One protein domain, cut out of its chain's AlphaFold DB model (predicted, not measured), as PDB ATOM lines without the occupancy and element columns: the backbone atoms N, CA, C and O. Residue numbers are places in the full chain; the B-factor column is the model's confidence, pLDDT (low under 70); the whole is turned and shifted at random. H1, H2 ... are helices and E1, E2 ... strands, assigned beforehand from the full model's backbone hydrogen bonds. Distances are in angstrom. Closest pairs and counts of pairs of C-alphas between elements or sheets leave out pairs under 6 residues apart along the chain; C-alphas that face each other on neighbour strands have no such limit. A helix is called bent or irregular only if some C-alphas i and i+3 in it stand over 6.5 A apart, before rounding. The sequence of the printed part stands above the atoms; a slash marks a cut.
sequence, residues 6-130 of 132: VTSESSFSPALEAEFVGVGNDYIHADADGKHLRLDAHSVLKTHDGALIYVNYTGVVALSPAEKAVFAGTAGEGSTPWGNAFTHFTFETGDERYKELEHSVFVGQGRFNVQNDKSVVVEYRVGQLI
ATOM      1  N   VAL A   6      21.990 -21.943  10.163       97.75
ATOM      2  CA  VAL A   6      23.306 -22.408   9.734       97.75
ATOM      3  C   VAL A   6      23.195 -22.843   8.281       97.75
ATOM      4  O   VAL A   6      22.305 -23.612   7.914       97.75
ATOM      5  N   THR A   7      24.111 -22.343   7.459       98.06
ATOM      6  CA  THR A   7      24.208 -22.693   6.043       98.06
ATOM      7  C   THR A   7      25.671 -22.921   5.704       98.06
ATOM      8  O   THR A   7      26.511 -22.066   5.984       98.06
ATOM      9  N   SER A   8      25.988 -24.077   5.130       97.44
ATOM     10  CA  SER A   8      27.328 -24.361   4.627       97.44
ATOM     11  C   SER A   8      27.601 -23.629   3.316       97.44
ATOM     12  O   SER A   8      26.702 -23.428   2.500       97.44
ATOM     13  N   GLU A   9      28.870 -23.319   3.059       96.25
ATOM     14  CA  GLU A   9      29.323 -22.932   1.722       96.25
ATOM     15  C   GLU A   9      29.036 -24.045   0.704       96.25
ATOM     16  O   GLU A   9      29.077 -25.231   1.033       96.25
ATOM     17  N   SER A  10      28.804 -23.680  -0.558       94.19
ATOM     18  CA  SER A  10      28.441 -24.637  -1.621       94.19
ATOM     19  C   SER A  10      29.523 -25.680  -1.930       94.19
ATOM     20  O   SER A  10      29.234 -26.714  -2.524       94.19
ATOM     21  N   SER A  11      30.768 -25.398  -1.545       93.75
ATOM     22  CA  SER A  11      31.920 -26.291  -1.711       93.75
ATOM     23  C   SER A  11      32.162 -27.218  -0.518       93.75
ATOM     24  O   SER A  11      32.987 -28.124  -0.617       93.75
ATOM     25  N   PHE A  12      31.469 -27.004   0.602       95.81
ATOM     26  CA  PHE A  12      31.612 -27.822   1.799       95.81
ATOM     27  C   PHE A  12      30.713 -29.064   1.722       95.81
ATOM     28  O   PHE A  12      29.583 -29.002   1.239       95.81
ATOM     29  N   SER A  13      31.215 -30.194   2.221       93.62
ATOM     30  CA  SER A  13      30.469 -31.447   2.339       93.62
ATOM     31  C   SER A  13      30.641 -32.012   3.753       93.62
ATOM     32  O   SER A  13      31.779 -32.070   4.219       93.62
ATOM     33  N   PRO A  14      29.567 -32.476   4.420       94.62
ATOM     34  CA  PRO A  14      28.186 -32.543   3.933       94.62
ATOM     35  C   PRO A  14      27.544 -31.154   3.827       94.62
ATOM     36  O   PRO A  14      27.827 -30.266   4.629       94.62
ATOM     37  N   ALA A  15      26.664 -30.971   2.838       95.88
ATOM     38  CA  ALA A  15      25.863 -29.757   2.751       95.88
ATOM     39  C   ALA A  15      24.981 -29.643   4.003       95.88
ATOM     40  O   ALA A  15      24.293 -30.596   4.364       95.88
ATOM     41  N   LEU A  16      25.004 -28.486   4.659       97.19
ATOM     42  CA  LEU A  16      24.281 -28.232   5.898       97.19
ATOM     43  C   LEU A  16      23.361 -27.029   5.713       97.19
ATOM     44  O   LEU A  16      23.823 -25.911   5.508       97.19
ATOM     45  N   GLU A  17      22.061 -27.266   5.830       98.12
ATOM     46  CA  GLU A  17      21.035 -26.228   5.926       98.12
ATOM     47  C   GLU A  17      20.167 -26.549   7.137       98.12
ATOM     48  O   GLU A  17      19.519 -27.603   7.180       98.12
ATOM     49  N   ALA A  18      20.217 -25.678   8.144       98.25
ATOM     50  CA  ALA A  18      19.616 -25.934   9.442       98.25
ATOM     51  C   ALA A  18      19.160 -24.662  10.162       98.25
ATOM     52  O   ALA A  18      19.666 -23.561   9.935       98.25
ATOM     53  N   GLU A  19      18.241 -24.850  11.100       98.31
ATOM     54  CA  GLU A  19      17.778 -23.839  12.046       98.31
ATOM     55  C   GLU A  19      18.092 -24.264  13.483       98.31
ATOM     56  O   GLU A  19      18.088 -25.454  13.809       98.31
ATOM     57  N   PHE A  20      18.352 -23.299  14.363       97.38
ATOM     58  CA  PHE A  20      18.432 -23.584  15.794       97.38
ATOM     59  C   PHE A  20      17.041 -23.907  16.340       97.38
ATOM     60  O   PHE A  20      16.096 -23.143  16.138       97.38
ATOM     61  N   VAL A  21      16.927 -25.007  17.083       96.88
ATOM     62  CA  VAL A  21      15.681 -25.449  17.721       96.88
ATOM     63  C   VAL A  21      15.842 -25.592  19.230       96.88
ATOM     64  O   VAL A  21      16.924 -25.858  19.750       96.88
ATOM     65  N   GLY A  22      14.729 -25.433  19.949       93.56
ATOM     66  CA  GLY A  22      14.729 -25.433  21.408       93.56
ATOM     67  C   GLY A  22      15.372 -24.173  21.989       93.56
ATOM     68  O   GLY A  22      15.349 -23.105  21.380       93.56
ATOM     69  N   VAL A  23      15.916 -24.290  23.200       93.69
ATOM     70  CA  VAL A  23      16.604 -23.193  23.888       93.69
ATOM     71  C   VAL A  23      18.037 -23.621  24.159       93.69
ATOM     72  O   VAL A  23      18.270 -24.524  24.955       93.69
ATOM     73  N   GLY A  24      18.986 -22.967  23.492       94.50
ATOM     74  CA  GLY A  24      20.411 -23.112  23.783       94.50
ATOM     75  C   GLY A  24      20.886 -22.111  24.837       94.50
ATOM     76  O   GLY A  24      20.238 -21.086  25.081       94.50
ATOM     77  N   ASN A  25      22.066 -22.338  25.395       96.25
ATOM     78  CA  ASN A  25      22.705 -21.469  26.387       96.25
ATOM     79  C   ASN A  25      24.168 -21.188  26.025       96.25
ATOM     80  O   ASN A  25      24.730 -21.848  25.161       96.25
ATOM     81  N   ASP A  26      24.755 -20.188  26.677       97.31
ATOM     82  CA  ASP A  26      26.190 -19.898  26.636       97.31
ATOM     83  C   ASP A  26      26.638 -19.508  28.046       97.31
ATOM     84  O   ASP A  26      26.115 -18.548  28.625       97.31
ATOM     85  N   TYR A  27      27.540 -20.294  28.632       97.44
ATOM     86  CA  TYR A  27      28.115 -20.033  29.948       97.44
ATOM     87  C   TYR A  27      29.298 -19.069  29.824       97.44
ATOM     88  O   TYR A  27      30.462 -19.442  29.946       97.44
ATOM     89  N   ILE A  28      28.978 -17.795  29.609       96.69
ATOM     90  CA  ILE A  28      29.982 -16.747  29.424       96.69
ATOM     91  C   ILE A  28      30.679 -16.429  30.753       96.69
ATOM     92  O   ILE A  28      30.050 -15.968  31.709       96.69
ATOM     93  N   HIS A  29      32.000 -16.598  30.791       96.31
ATOM     94  CA  HIS A  29      32.846 -16.226  31.926       96.31
ATOM     95  C   HIS A  29      33.780 -15.070  31.559       96.31
ATOM     96  O   HIS A  29      34.545 -15.171  30.606       96.31
ATOM     97  N   ALA A  30      33.748 -13.976  32.319       97.25
ATOM     98  CA  ALA A  30      34.706 -12.886  32.151       97.25
ATOM     99  C   ALA A  30      35.991 -13.169  32.935       97.25
ATOM    100  O   ALA A  30      35.937 -13.429  34.138       97.25
ATOM    101  N   ASP A  31      37.139 -13.055  32.266       97.69
ATOM    102  CA  ASP A  31      38.441 -13.136  32.922       97.69
ATOM    103  C   ASP A  31      38.582 -11.992  33.948       97.69
ATOM    104  O   ASP A  31      38.077 -10.880  33.755       97.69
ATOM    105  N   ALA A  32      39.316 -12.234  35.039       97.25
ATOM    106  CA  ALA A  32      39.446 -11.285  36.151       97.25
ATOM    107  C   ALA A  32      40.066  -9.925  35.763       97.25
ATOM    108  O   ALA A  32      39.856  -8.932  36.458       97.25
ATOM    109  N   ASP A  33      40.826  -9.863  34.665       96.69
ATOM    110  CA  ASP A  33      41.418  -8.622  34.154       96.69
ATOM    111  C   ASP A  33      40.450  -7.783  33.295       96.69
ATOM    112  O   ASP A  33      40.794  -6.672  32.879       96.69
ATOM    113  N   GLY A  34      39.247  -8.303  33.023       94.31
ATOM    114  CA  GLY A  34      38.218  -7.651  32.216       94.31
ATOM    115  C   GLY A  34      38.593  -7.470  30.742       94.31
ATOM    116  O   GLY A  34      38.022  -6.599  30.072       94.31
ATOM    117  N   LYS A  35      39.573  -8.229  30.232       97.75
ATOM    118  CA  LYS A  35      40.035  -8.138  28.837       97.75
ATOM    119  C   LYS A  35      39.475  -9.225  27.939       97.75
ATOM    120  O   LYS A  35      39.417  -8.996  26.734       97.75
ATOM    121  N   HIS A  36      39.061 -10.361  28.492       98.50
ATOM    122  CA  HIS A  36      38.531 -11.465  27.702       98.50
ATOM    123  C   HIS A  36      37.271 -12.075  28.309       98.50
ATOM    124  O   HIS A  36      37.059 -12.022  29.522       98.50
ATOM    125  N   LEU A  37      36.462 -12.682  27.445       98.12
ATOM    126  CA  LEU A  37      35.403 -13.610  27.816       98.12
ATOM    127  C   LEU A  37      35.768 -15.022  27.359       98.12
ATOM    128  O   LEU A  37      36.392 -15.191  26.308       98.12
ATOM    129  N   ARG A  38      35.329 -16.020  28.119       98.25
ATOM    130  CA  ARG A  38      35.329 -17.441  27.773       98.25
ATOM    131  C   ARG A  38      33.906 -17.849  27.438       98.25
ATOM    132  O   ARG A  38      33.005 -17.569  28.224       98.25
ATOM    133  N   LEU A  39      33.734 -18.455  26.272       98.50
ATOM    134  CA  LEU A  39      32.454 -18.964  25.794       98.50
ATOM    135  C   LEU A  39      32.379 -20.466  26.051       98.50
ATOM    136  O   LEU A  39      33.393 -21.157  25.904       98.50
ATOM    137  N   ASP A  40      31.183 -20.943  26.368       98.62
ATOM    138  CA  ASP A  40      30.833 -22.362  26.388       98.62
ATOM    139  C   ASP A  40      29.351 -22.482  26.041       98.62
ATOM    140  O   ASP A  40      28.454 -22.387  26.889       98.62
ATOM    141  N   ALA A  41      29.103 -22.555  24.740       98.31
ATOM    142  CA  ALA A  41      27.782 -22.501  24.159       98.31
ATOM    143  C   ALA A  41      27.278 -23.892  23.804       98.31
ATOM    144  O   ALA A  41      28.004 -24.724  23.266       98.31
ATOM    145  N   HIS A  42      25.996 -24.111  24.057       98.31
ATOM    146  CA  HIS A  42      25.303 -25.372  23.845       98.31
ATOM    147  C   HIS A  42      24.003 -25.107  23.103       98.31
ATOM    148  O   HIS A  42      23.225 -24.219  23.468       98.31
ATOM    149  N   SER A  43      23.757 -25.873  22.047       98.00
ATOM    150  CA  SER A  43      22.602 -25.659  21.184       98.00
ATOM    151  C   SER A  43      22.260 -26.904  20.373       98.00
ATOM    152  O   SER A  43      23.048 -27.845  20.297       98.00
ATOM    153  N   VAL A  44      21.072 -26.908  19.770       98.19
ATOM    154  CA  VAL A  44      20.625 -27.976  18.875       98.19
ATOM    155  C   VAL A  44      20.185 -27.354  17.560       98.19
ATOM    156  O   VAL A  44      19.420 -26.389  17.540       98.19
ATOM    157  N   LEU A  45      20.672 -27.924  16.467       98.31
ATOM    158  CA  LEU A  45      20.246 -27.637  15.109       98.31
ATOM    159  C   LEU A  45      19.246 -28.692  14.647       98.31
ATOM    160  O   LEU A  45      19.389 -29.874  14.962       98.31
ATOM    161  N   LYS A  46      18.273 -28.265  13.846       98.38
ATOM    162  CA  LYS A  46      17.431 -29.138  13.039       98.38
ATOM    163  C   LYS A  46      17.685 -28.846  11.571       98.38
ATOM    164  O   LYS A  46      17.528 -27.709  11.131       98.38
ATOM    165  N   THR A  47      18.080 -29.864  10.823       98.50
ATOM    166  CA  THR A  47      18.332 -29.736   9.388       98.50
ATOM    167  C   THR A  47      17.022 -29.723   8.602       98.50
ATOM    168  O   THR A  47      15.990 -30.221   9.069       98.50
ATOM    169  N   HIS A  48      17.058 -29.192   7.380       97.31
ATOM    170  CA  HIS A  48      15.905 -29.190   6.470       97.31
ATOM    171  C   HIS A  48      15.339 -30.604   6.207       97.31
ATOM    172  O   HIS A  48      14.143 -30.764   5.962       97.31
ATOM    173  N   ASP A  49      16.184 -31.635   6.300       97.62
ATOM    174  CA  ASP A  49      15.858 -33.050   6.101       97.62
ATOM    175  C   ASP A  49      15.693 -33.841   7.417       97.62
ATOM    176  O   ASP A  49      15.719 -35.078   7.425       97.62
ATOM    177  N   GLY A  50      15.483 -33.121   8.526       98.06
ATOM    178  CA  GLY A  50      14.951 -33.644   9.783       98.06
ATOM    179  C   GLY A  50      15.963 -34.215  10.776       98.06
ATOM    180  O   GLY A  50      15.536 -34.687  11.830       98.06
ATOM    181  N   ALA A  51      17.265 -34.169  10.490       98.50
ATOM    182  CA  ALA A  51      18.295 -34.576  11.438       98.50
ATOM    183  C   ALA A  51      18.414 -33.566  12.589       98.50
ATOM    184  O   ALA A  51      18.204 -32.362  12.413       98.50
ATOM    185  N   LEU A  52      18.768 -34.067  13.774       98.44
ATOM    186  CA  LEU A  52      19.139 -33.243  14.921       98.44
ATOM    187  C   LEU A  52      20.647 -33.317  15.125       98.44
ATOM    188  O   LEU A  52      21.227 -34.406  15.125       98.44
ATOM    189  N   ILE A  53      21.266 -32.156  15.306       98.56
ATOM    190  CA  ILE A  53      22.707 -32.030  15.517       98.56
ATOM    191  C   ILE A  53      22.912 -31.179  16.764       98.56
ATOM    192  O   ILE A  53      22.512 -30.015  16.804       98.56
ATOM    193  N   TYR A  54      23.507 -31.762  17.795       98.50
ATOM    194  CA  TYR A  54      23.989 -30.995  18.932       98.50
ATOM    195  C   TYR A  54      25.250 -30.240  18.522       98.50
ATOM    196  O   TYR A  54      26.133 -30.796  17.870       98.50
ATOM    197  N   VAL A  55      25.311 -28.963  18.888       98.38
ATOM    198  CA  VAL A  55      26.461 -28.100  18.633       98.38
ATOM    199  C   VAL A  55      26.936 -27.540  19.955       98.38
ATOM    200  O   VAL A  55      26.189 -26.827  20.641       98.38
ATOM    201  N   ASN A  56      28.194 -27.827  20.271       98.56
ATOM    202  CA  ASN A  56      28.933 -27.117  21.296       98.56
ATOM    203  C   ASN A  56      29.990 -26.239  20.639       98.56
ATOM    204  O   ASN A  56      30.607 -26.613  19.640       98.56
ATOM    205  N   TYR A  57      30.205 -25.058  21.203       98.38
ATOM    206  CA  TYR A  57      31.433 -24.343  20.920       98.38
ATOM    207  C   TYR A  57      31.980 -23.668  22.159       98.38
ATOM    208  O   TYR A  57      31.256 -23.045  22.933       98.38
ATOM    209  N   THR A  58      33.297 -23.741  22.287       98.75
ATOM    210  CA  THR A  58      34.051 -22.946  23.249       98.75
ATOM    211  C   THR A  58      34.818 -21.868  22.511       98.75
ATOM    212  O   THR A  58      35.061 -21.966  21.306       98.75
ATOM    213  N   GLY A  59      35.196 -20.804  23.205       98.31
ATOM    214  CA  GLY A  59      35.930 -19.734  22.552       98.31
ATOM    215  C   GLY A  59      36.419 -18.649  23.478       98.31
ATOM    216  O   GLY A  59      36.180 -18.659  24.686       98.31
ATOM    217  N   VAL A  60      37.121 -17.702  22.871       98.50
ATOM    218  CA  VAL A  60      37.662 -16.525  23.540       98.50
ATOM    219  C   VAL A  60      37.221 -15.287  22.783       98.50
ATOM    220  O   VAL A  60      37.372 -15.225  21.563       98.50
ATOM    221  N   VAL A  61      36.710 -14.301  23.516       98.56
ATOM    222  CA  VAL A  61      36.388 -12.972  22.986       98.56
ATOM    223  C   VAL A  61      37.297 -11.944  23.637       98.56
ATOM    224  O   VAL A  61      37.240 -11.769  24.849       98.56
ATOM    225  N   ALA A  62      38.110 -11.240  22.857       98.38
ATOM    226  CA  ALA A  62      38.819 -10.047  23.294       98.38
ATOM    227  C   ALA A  62      37.844  -8.864  23.397       98.38
ATOM    228  O   ALA A  62      37.113  -8.549  22.459       98.38
ATOM    229  N   LEU A  63      37.834  -8.194  24.546       97.69
ATOM    230  CA  LEU A  63      36.933  -7.083  24.836       97.69
ATOM    231  C   LEU A  63      37.551  -5.747  24.412       97.69
ATOM    232  O   LEU A  63      38.111  -5.011  25.237       97.69
ATOM    233  N   SER A  64      37.413  -5.401  23.133       97.31
ATOM    234  CA  SER A  64      37.676  -4.037  22.669       97.31
ATOM    235  C   SER A  64      36.547  -3.087  23.119       97.31
ATOM    236  O   SER A  64      35.538  -3.526  23.686       97.31
ATOM    237  N   PRO A  65      36.670  -1.763  22.894       97.81
ATOM    238  CA  PRO A  65      35.578  -0.831  23.167       97.81
ATOM    239  C   PRO A  65      34.253  -1.221  22.491       97.81
ATOM    240  O   PRO A  65      33.194  -0.977  23.066       97.81
ATOM    241  N   ALA A  66      34.304  -1.855  21.313       97.62
ATOM    242  CA  ALA A  66      33.113  -2.259  20.573       97.62
ATOM    243  C   ALA A  66      32.347  -3.388  21.286       97.62
ATOM    244  O   ALA A  66      31.154  -3.245  21.546       97.62
ATOM    245  N   GLU A  67      33.020  -4.472  21.684       97.88
ATOM    246  CA  GLU A  67      32.382  -5.584  22.400       97.88
ATOM    247  C   GLU A  67      31.883  -5.133  23.778       97.88
ATOM    248  O   GLU A  67      30.768  -5.466  24.173       97.88
ATOM    249  N   LYS A  68      32.654  -4.296  24.489       96.81
ATOM    250  CA  LYS A  68      32.216  -3.721  25.773       96.81
ATOM    251  C   LYS A  68      30.923  -2.919  25.629       96.81
ATOM    252  O   LYS A  68      30.048  -3.031  26.485       96.81
ATOM    253  N   ALA A  69      30.775  -2.146  24.552       97.19
ATOM    254  CA  ALA A  69      29.551  -1.395  24.290       97.19
ATOM    255  C   ALA A  69      28.344  -2.313  24.032       97.19
ATOM    256  O   ALA A  69      27.243  -2.001  24.491       97.19
ATOM    257  N   VAL A  70      28.546  -3.451  23.350       97.12
ATOM    258  CA  VAL A  70      27.500  -4.467  23.129       97.12
ATOM    259  C   VAL A  70      27.013  -5.028  24.463       97.12
ATOM    260  O   VAL A  70      25.823  -4.940  24.757       97.12
ATOM    261  N   PHE A  71      27.919  -5.525  25.311       93.62
ATOM    262  CA  PHE A  71      27.549  -6.095  26.616       93.62
ATOM    263  C   PHE A  71      26.980  -5.061  27.597       93.62
ATOM    264  O   PHE A  71      26.174  -5.410  28.454       93.62
ATOM    265  N   ALA A  72      27.353  -3.786  27.461       95.00
ATOM    266  CA  ALA A  72      26.776  -2.690  28.237       95.00
ATOM    267  C   ALA A  72      25.417  -2.194  27.701       95.00
ATOM    268  O   ALA A  72      24.828  -1.297  28.301       95.00
ATOM    269  N   GLY A  73      24.933  -2.705  26.561       95.50
ATOM    270  CA  GLY A  73      23.690  -2.241  25.928       95.50
ATOM    271  C   GLY A  73      23.761  -0.813  25.369       95.50
ATOM    272  O   GLY A  73      22.733  -0.180  25.148       95.50
ATOM    273  N   THR A  74      24.970  -0.286  25.152       96.88
ATOM    274  CA  THR A  74      25.212   1.092  24.677       96.88
ATOM    275  C   THR A  74      25.626   1.157  23.211       96.88
ATOM    276  O   THR A  74      25.724   2.246  22.645       96.88
ATOM    277  N   ALA A  75      25.854   0.006  22.577       97.00
ATOM    278  CA  ALA A  75      26.206  -0.060  21.170       97.00
ATOM    279  C   ALA A  75      25.099   0.514  20.257       97.00
ATOM    280  O   ALA A  75      23.887   0.362  20.479       97.00
ATOM    281  N   GLY A  76      25.546   1.199  19.203       95.56
ATOM    282  CA  GLY A  76      24.707   1.563  18.064       95.56
ATOM    283  C   GLY A  76      24.324   0.335  17.235       95.56
ATOM    284  O   GLY A  76      24.815  -0.761  17.482       95.56
ATOM    285  N   GLU A  77      23.441   0.535  16.259       97.25
ATOM    286  CA  GLU A  77      23.180  -0.467  15.217       97.25
ATOM    287  C   GLU A  77      24.471  -0.780  14.444       97.25
ATOM    288  O   GLU A  77      25.289   0.114  14.203       97.25
ATOM    289  N   GLY A  78      24.642  -2.042  14.050       97.31
ATOM    290  CA  GLY A  78      25.749  -2.492  13.212       97.31
ATOM    291  C   GLY A  78      26.557  -3.634  13.820       97.31
ATOM    292  O   GLY A  78      26.168  -4.262  14.806       97.31
ATOM    293  N   SER A  79      27.697  -3.921  13.196       98.00
ATOM    294  CA  SER A  79      28.550  -5.057  13.543       98.00
ATOM    295  C   SER A  79      29.826  -4.624  14.253       98.00
ATOM    296  O   SER A  79      30.494  -3.674  13.845       98.00
ATOM    297  N   THR A  80      30.220  -5.393  15.264       98.25
ATOM    298  CA  THR A  80      31.604  -5.389  15.768       98.25
ATOM    299  C   THR A  80      32.574  -5.885  14.678       98.25
ATOM    300  O   THR A  80      32.166  -6.636  13.780       98.25
ATOM    301  N   PRO A  81      33.847  -5.443  14.691       96.38
ATOM    302  CA  PRO A  81      34.835  -5.900  13.719       96.38
ATOM    303  C   PRO A  81      35.172  -7.385  13.910       96.38
ATOM    304  O   PRO A  81      35.093  -7.928  15.010       96.38
ATOM    305  N   TRP A  82      35.606  -8.037  12.832       97.12
ATOM    306  CA  TRP A  82      36.191  -9.376  12.912       97.12
ATOM    307  C   TRP A  82      37.538  -9.357  13.648       97.12
ATOM    308  O   TRP A  82      38.229  -8.340  13.670       97.12
ATOM    309  N   GLY A  83      37.936 -10.515  14.182       94.69
ATOM    310  CA  GLY A  83      39.261 -10.726  14.779       94.69
ATOM    311  C   GLY A  83      39.320 -10.636  16.304       94.69
ATOM    312  O   GLY A  83      40.398 -10.801  16.865       94.69
ATOM    313  N   ASN A  84      38.183 -10.420  16.974       97.50
ATOM    314  CA  ASN A  84      38.112 -10.399  18.438       97.50
ATOM    315  C   ASN A  84      37.503 -11.665  19.046       97.50
ATOM    316  O   ASN A  84      37.764 -11.930  20.211       97.50
ATOM    317  N   ALA A  85      36.724 -12.456  18.303       98.12
ATOM    318  CA  ALA A  85      36.153 -13.707  18.800       98.12
ATOM    319  C   ALA A  85      36.646 -14.894  17.973       98.12
ATOM    320  O   ALA A  85      36.472 -14.906  16.754       98.12
ATOM    321  N   PHE A  86      37.217 -15.893  18.647       98.56
ATOM    322  CA  PHE A  86      37.650 -17.150  18.040       98.56
ATOM    323  C   PHE A  86      37.088 -18.336  18.809       98.56
ATOM    324  O   PHE A  86      37.107 -18.344  20.042       98.56
ATOM    325  N   THR A  87      36.595 -19.332  18.081       98.62
ATOM    326  CA  THR A  87      35.861 -20.468  18.647       98.62
ATOM    327  C   THR A  87      36.339 -21.801  18.084       98.62
ATOM    328  O   THR A  87      36.861 -21.866  16.973       98.62
ATOM    329  N   HIS A  88      36.145 -22.864  18.857       98.62
ATOM    330  CA  HIS A  88      36.263 -24.258  18.448       98.62
ATOM    331  C   HIS A  88      34.871 -24.885  18.508       98.62
ATOM    332  O   HIS A  88      34.239 -24.830  19.562       98.62
ATOM    333  N   PHE A  89      34.404 -25.449  17.394       98.56
ATOM    334  CA  PHE A  89      33.086 -26.077  17.294       98.56
ATOM    335  C   PHE A  89      33.213 -27.596  17.291       98.56
ATOM    336  O   PHE A  89      34.052 -28.151  16.578       98.56
ATOM    337  N   THR A  90      32.319 -28.249  18.023       98.56
ATOM    338  CA  THR A  90      32.069 -29.684  17.939       98.56
ATOM    339  C   THR A  90      30.606 -29.934  17.596       98.56
ATOM    340  O   THR A  90      29.709 -29.154  17.936       98.56
ATOM    341  N   PHE A  91      30.382 -31.031  16.884       98.56
ATOM    342  CA  PHE A  91      29.073 -31.469  16.429       98.56
ATOM    343  C   PHE A  91      28.854 -32.899  16.914       98.56
ATOM    344  O   PHE A  91      29.803 -33.676  16.949       98.56
ATOM    345  N   GLU A  92      27.617 -33.242  17.269       98.62
ATOM    346  CA  GLU A  92      27.215 -34.612  17.599       98.62
ATOM    347  C   GLU A  92      25.843 -34.906  16.991       98.62
ATOM    348  O   GLU A  92      24.906 -34.110  17.107       98.62
ATOM    349  N   THR A  93      25.696 -36.053  16.335       98.50
ATOM    350  CA  THR A  93      24.448 -36.461  15.696       98.50
ATOM    351  C   THR A  93      24.298 -37.983  15.619       98.50
ATOM    352  O   THR A  93      25.250 -38.757  15.538       98.50
ATOM    353  N   GLY A  94      23.046 -38.437  15.642       98.00
ATOM    354  CA  GLY A  94      22.708 -39.838  15.377       98.00
ATOM    355  C   GLY A  94      22.506 -40.151  13.892       98.00
ATOM    356  O   GLY A  94      22.181 -41.287  13.567       98.00
ATOM    357  N   ASP A  95      22.620 -39.157  13.005       98.25
ATOM    358  CA  ASP A  95      22.285 -39.293  11.589       98.25
ATOM    359  C   ASP A  95      23.539 -39.447  10.715       98.25
ATOM    360  O   ASP A  95      24.374 -38.545  10.627       98.25
ATOM    361  N   GLU A  96      23.650 -40.585  10.025       97.75
ATOM    362  CA  GLU A  96      24.812 -40.938   9.196       97.75
ATOM    363  C   GLU A  96      25.102 -39.921   8.079       97.75
ATOM    364  O   GLU A  96      26.256 -39.755   7.685       97.75
ATOM    365  N   ARG A  97      24.088 -39.185   7.594       97.56
ATOM    366  CA  ARG A  97      24.266 -38.155   6.548       97.56
ATOM    367  C   ARG A  97      25.214 -37.034   6.973       97.56
ATOM    368  O   ARG A  97      25.854 -36.417   6.125       97.56
ATOM    369  N   TYR A  98      25.295 -36.779   8.276       98.31
ATOM    370  CA  TYR A  98      26.042 -35.670   8.860       98.31
ATOM    371  C   TYR A  98      27.230 -36.139   9.706       98.31
ATOM    372  O   TYR A  98      27.870 -35.322  10.366       98.31
ATOM    373  N   LYS A  99      27.562 -37.438   9.674       97.00
ATOM    374  CA  LYS A  99      28.554 -38.030  10.582       97.00
ATOM    375  C   LYS A  99      29.962 -37.468  10.415       97.00
ATOM    376  O   LYS A  99      30.707 -37.370  11.384       97.00
ATOM    377  N   GLU A 100      30.299 -37.015   9.212       95.94
ATOM    378  CA  GLU A 100      31.593 -36.392   8.923       95.94
ATOM    379  C   GLU A 100      31.852 -35.116   9.747       95.94
ATOM    380  O   GLU A 100      33.007 -34.778  10.010       95.94
ATOM    381  N   LEU A 101      30.797 -34.440  10.225       97.69
ATOM    382  CA  LEU A 101      30.933 -33.303  11.141       97.69
ATOM    383  C   LEU A 101      31.571 -33.710  12.480       97.69
ATOM    384  O   LEU A 101      32.280 -32.910  13.080       97.69
ATOM    385  N   GLU A 102      31.362 -34.944  12.945       97.50
ATOM    386  CA  GLU A 102      31.971 -35.443  14.189       97.50
ATOM    387  C   GLU A 102      33.429 -35.869  14.001       97.50
ATOM    388  O   GLU A 102      34.201 -35.924  14.957       97.50
ATOM    389  N   HIS A 103      33.820 -36.189  12.767       95.25
ATOM    390  CA  HIS A 103      35.168 -36.655  12.428       95.25
ATOM    391  C   HIS A 103      36.117 -35.510  12.053       95.25
ATOM    392  O   HIS A 103      37.274 -35.742  11.699       95.25
ATOM    393  N   SER A 104      35.635 -34.272  12.137       95.75
ATOM    394  CA  SER A 104      36.316 -33.075  11.667       95.75
ATOM    395  C   SER A 104      36.554 -32.077  12.794       95.75
ATOM    396  O   SER A 104      35.809 -32.005  13.767       95.75
ATOM    397  N   VAL A 105      37.601 -31.264  12.650       96.94
ATOM    398  CA  VAL A 105      37.896 -30.163  13.574       96.94
ATOM    399  C   VAL A 105      37.459 -28.857  12.938       96.94
ATOM    400  O   VAL A 105      37.847 -28.559  11.809       96.94
ATOM    401  N   PHE A 106      36.706 -28.052  13.682       98.44
ATOM    402  CA  PHE A 106      36.207 -26.769  13.206       98.44
ATOM    403  C   PHE A 106      36.659 -25.627  14.104       98.44
ATOM    404  O   PHE A 106      36.633 -25.721  15.334       98.44
ATOM    405  N   VAL A 107      37.033 -24.520  13.473       98.44
ATOM    406  CA  VAL A 107      37.327 -23.257  14.148       98.44
ATOM    407  C   VAL A 107      36.533 -22.133  13.511       98.44
ATOM    408  O   VAL A 107      36.275 -22.147  12.308       98.44
ATOM    409  N   GLY A 108      36.133 -21.152  14.309       98.06
ATOM    410  CA  GLY A 108      35.367 -20.015  13.827       98.06
ATOM    411  C   GLY A 108      35.959 -18.679  14.223       98.06
ATOM    412  O   GLY A 108      36.650 -18.554  15.232       98.06
ATOM    413  N   GLN A 109      35.639 -17.672  13.420       98.31
ATOM    414  CA  GLN A 109      35.720 -16.268  13.810       98.31
ATOM    415  C   GLN A 109      34.302 -15.751  14.036       98.31
ATOM    416  O   GLN A 109      33.411 -16.033  13.232       98.31
ATOM    417  N   GLY A 110      34.095 -15.029  15.133       98.12
ATOM    418  CA  GLY A 110      32.798 -14.497  15.538       98.12
ATOM    419  C   GLY A 110      32.745 -12.974  15.534       98.12
ATOM    420  O   GLY A 110      33.776 -12.302  15.620       98.12
ATOM    421  N   ARG A 111      31.526 -12.438  15.483       98.19
ATOM    422  CA  ARG A 111      31.218 -11.036  15.779       98.19
ATOM    423  C   ARG A 111      29.801 -10.887  16.327       98.19
ATOM    424  O   ARG A 111      28.928 -11.712  16.063       98.19
ATOM    425  N   PHE A 112      29.567  -9.797  17.043       98.06
ATOM    426  CA  PHE A 112      28.238  -9.342  17.446       98.06
ATOM    427  C   PHE A 112      27.650  -8.395  16.401       98.06
ATOM    428  O   PHE A 112      28.351  -7.507  15.906       98.06
ATOM    429  N   ASN A 113      26.355  -8.553  16.147       98.00
ATOM    430  CA  ASN A 113      25.522  -7.718  15.296       98.00
ATOM    431  C   ASN A 113      24.375  -7.150  16.138       98.00
ATOM    432  O   ASN A 113      23.524  -7.897  16.623       98.00
ATOM    433  N   VAL A 114      24.356  -5.832  16.311       97.81
ATOM    434  CA  VAL A 114      23.285  -5.114  17.001       97.81
ATOM    435  C   VAL A 114      22.256  -4.685  15.967       97.81
ATOM    436  O   VAL A 114      22.569  -3.921  15.052       97.81
ATOM    437  N   GLN A 115      21.036  -5.184  16.120       95.19
ATOM    438  CA  GLN A 115      19.916  -4.886  15.238       95.19
ATOM    439  C   GLN A 115      19.243  -3.559  15.623       95.19
ATOM    440  O   GLN A 115      19.463  -3.003  16.705       95.19
ATOM    441  N   ASN A 116      18.376  -3.055  14.746       92.06
ATOM    442  CA  ASN A 116      17.680  -1.773  14.915       92.06
ATOM    443  C   ASN A 116      16.776  -1.770  16.157       92.06
ATOM    444  O   ASN A 116      16.617  -0.739  16.810       92.06
ATOM    445  N   ASP A 117      16.222  -2.931  16.514       92.69
ATOM    446  CA  ASP A 117      15.408  -3.150  17.714       92.69
ATOM    447  C   ASP A 117      16.243  -3.371  18.992       92.69
ATOM    448  O   ASP A 117      15.695  -3.705  20.040       92.69
ATOM    449  N   LYS A 118      17.566  -3.165  18.911       88.31
ATOM    450  CA  LYS A 118      18.561  -3.404  19.967       88.31
ATOM    451  C   LYS A 118      18.764  -4.869  20.350       88.31
ATOM    452  O   LYS A 118      19.552  -5.133  21.259       88.31
ATOM    453  N   SER A 119      18.141  -5.821  19.656       93.44
ATOM    454  CA  SER A 119      18.499  -7.227  19.816       93.44
ATOM    455  C   SER A 119      19.937  -7.469  19.343       93.44
ATOM    456  O   SER A 119      20.439  -6.822  18.420       93.44
ATOM    457  N   VAL A 120      20.627  -8.389  20.019       95.50
ATOM    458  CA  VAL A 120      22.003  -8.770  19.688       95.50
ATOM    459  C   VAL A 120      21.987 -10.167  19.094       95.50
ATOM    460  O   VAL A 120      21.518 -11.116  19.721       95.50
ATOM    461  N   VAL A 121      22.537 -10.285  17.892       95.94
ATOM    462  CA  VAL A 121      22.754 -11.551  17.192       95.94
ATOM    463  C   VAL A 121      24.255 -11.797  17.105       95.94
ATOM    464  O   VAL A 121      25.033 -10.860  16.931       95.94
ATOM    465  N   VAL A 122      24.675 -13.051  17.218       96.44
ATOM    466  CA  VAL A 122      26.057 -13.455  16.946       96.44
ATOM    467  C   VAL A 122      26.148 -14.060  15.555       96.44
ATOM    468  O   VAL A 122      25.262 -14.796  15.127       96.44
ATOM    469  N   GLU A 123      27.219 -13.741  14.845       97.69
ATOM    470  CA  GLU A 123      27.527 -14.293  13.530       97.69
ATOM    471  C   GLU A 123      28.896 -14.949  13.589       97.69
ATOM    472  O   GLU A 123      29.859 -14.342  14.062       97.69
ATOM    473  N   TYR A 124      28.978 -16.171  13.072       98.12
ATOM    474  CA  TYR A 124      30.220 -16.921  12.980       98.12
ATOM    475  C   TYR A 124      30.497 -17.314  11.536       98.12
ATOM    476  O   TYR A 124      29.596 -17.718  10.805       98.12
ATOM    477  N   ARG A 125      31.770 -17.244  11.147       97.56
ATOM    478  CA  ARG A 125      32.295 -17.922   9.958       97.56
ATOM    479  C   ARG A 125      33.140 -19.085  10.431       97.56
ATOM    480  O   ARG A 125      34.138 -18.856  11.115       97.56
ATOM    481  N   VAL A 126      32.724 -20.299  10.090       98.06
ATOM    482  CA  VAL A 126      33.310 -21.545  10.594       98.06
ATOM    483  C   VAL A 126      34.039 -22.253   9.460       98.06
ATOM    484  O   VAL A 126      33.486 -22.420   8.377       98.06
ATOM    485  N   GLY A 127      35.289 -22.636   9.702       97.12
ATOM    486  CA  GLY A 127      36.122 -23.379   8.766       97.12
ATOM    487  C   GLY A 127      36.490 -24.748   9.324       97.12
ATOM    488  O   GLY A 127      36.788 -24.881  10.512       97.12
ATOM    489  N   GLN A 128      36.492 -25.750   8.448       97.31
ATOM    490  CA  GLN A 128      37.052 -27.067   8.726       97.31
ATOM    491  C   GLN A 128      38.577 -27.000   8.623       97.31
ATOM    492  O   GLN A 128      39.124 -26.451   7.664       97.31
ATOM    493  N   LEU A 129      39.270 -27.576   9.598       95.88
ATOM    494  CA  LEU A 129      40.700 -27.809   9.504       95.88
ATOM    495  C   LEU A 129      40.950 -28.980   8.548       95.88
ATOM    496  O   LEU A 129      40.471 -30.088   8.779       95.88
ATOM    497  N   ILE A 130      41.720 -28.729   7.493       93.00
ATOM    498  CA  ILE A 130      42.110 -29.736   6.502       93.00
ATOM    499  C   ILE A 130      43.565 -30.160   6.706       93.00
ATOM    500  O   ILE A 130      44.390 -29.381   7.188       93.00
TER     501      ILE A 130
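AT A GLANCE: This is residues 6 to 130 of the 132 residues of an uncharacterized protein of Aspergillus tanneri (UniProt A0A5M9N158). Six antiparallel strands form one strongly twisted sheet that curls into an open barrel, its edge strands E1 and E6 not meeting, with one short helix at each end, H1 and H2. The 125 printed residues run E1 E2 E3 H1 E4 H2 E5 E6, and the sheet's order is E1 - E2 - E3 - E4 - E5 - E6. The class is mostly strand; the whole is compact, with a radius of gyration of the C-alphas of 15.4 A and spans of 44 by 30 by 27 A.

IN THESE COORDINATES: Find C-alpha 17 at (21.035, -26.228, 5.926), where E1 begins; it runs to residue 26 and bends by 87 degrees at residue 22. E2, residues 36 to 47, spans 32.8 A, and E3, residues 52 to 62, spans 31.6 A. Next come H1, residues 65 to 71, E4, residues 85 to 93, and H2, residues 96 to 101. E5, residues 106 to 114, precedes E6, residues 120 to 128, which ends at C-alpha 128, (37.052, -27.067, 8.726).

HOW THE PARTS SIT: E1, E2 and E3 make a meander, each strand the antiparallel neighbour of the one before; look for N 19 and O 46 at 2.9 A, and N 45 and O 53 at 2.8 A. E3 and E4 have N 54 and O 92 at 2.8 A, E4 and E5 N 108 and O 87 at 2.9 A, and the hairpin E5 and E6 N 113 and O 121 at 2.8 A. H1 is on the sheet, over none of its strands, at a height of 5.0 A; its closest C-alphas to E5 are Val 70 and Val 114, 7.5 A. H2 is on it too, over none, at 7.8 A; its closest C-alphas to E4 are Leu 101 and Phe 91, 5.9 A. Every O i to N i+4 pair of H1 is within hydrogen-bond range; H2 is irregular, C-alphas 97 and 100 being 7.9 A apart, with 0 of 2 such pairs but 2 of 3 O i to N i+3 pairs within range.

THE WHOLE: The C-alphas farthest apart, Asp 33 and Asp 49, are 45.1 A apart. The printed part has no cut; the link from H1 to E4 is long. No printed residue is under 70 in pLDDT.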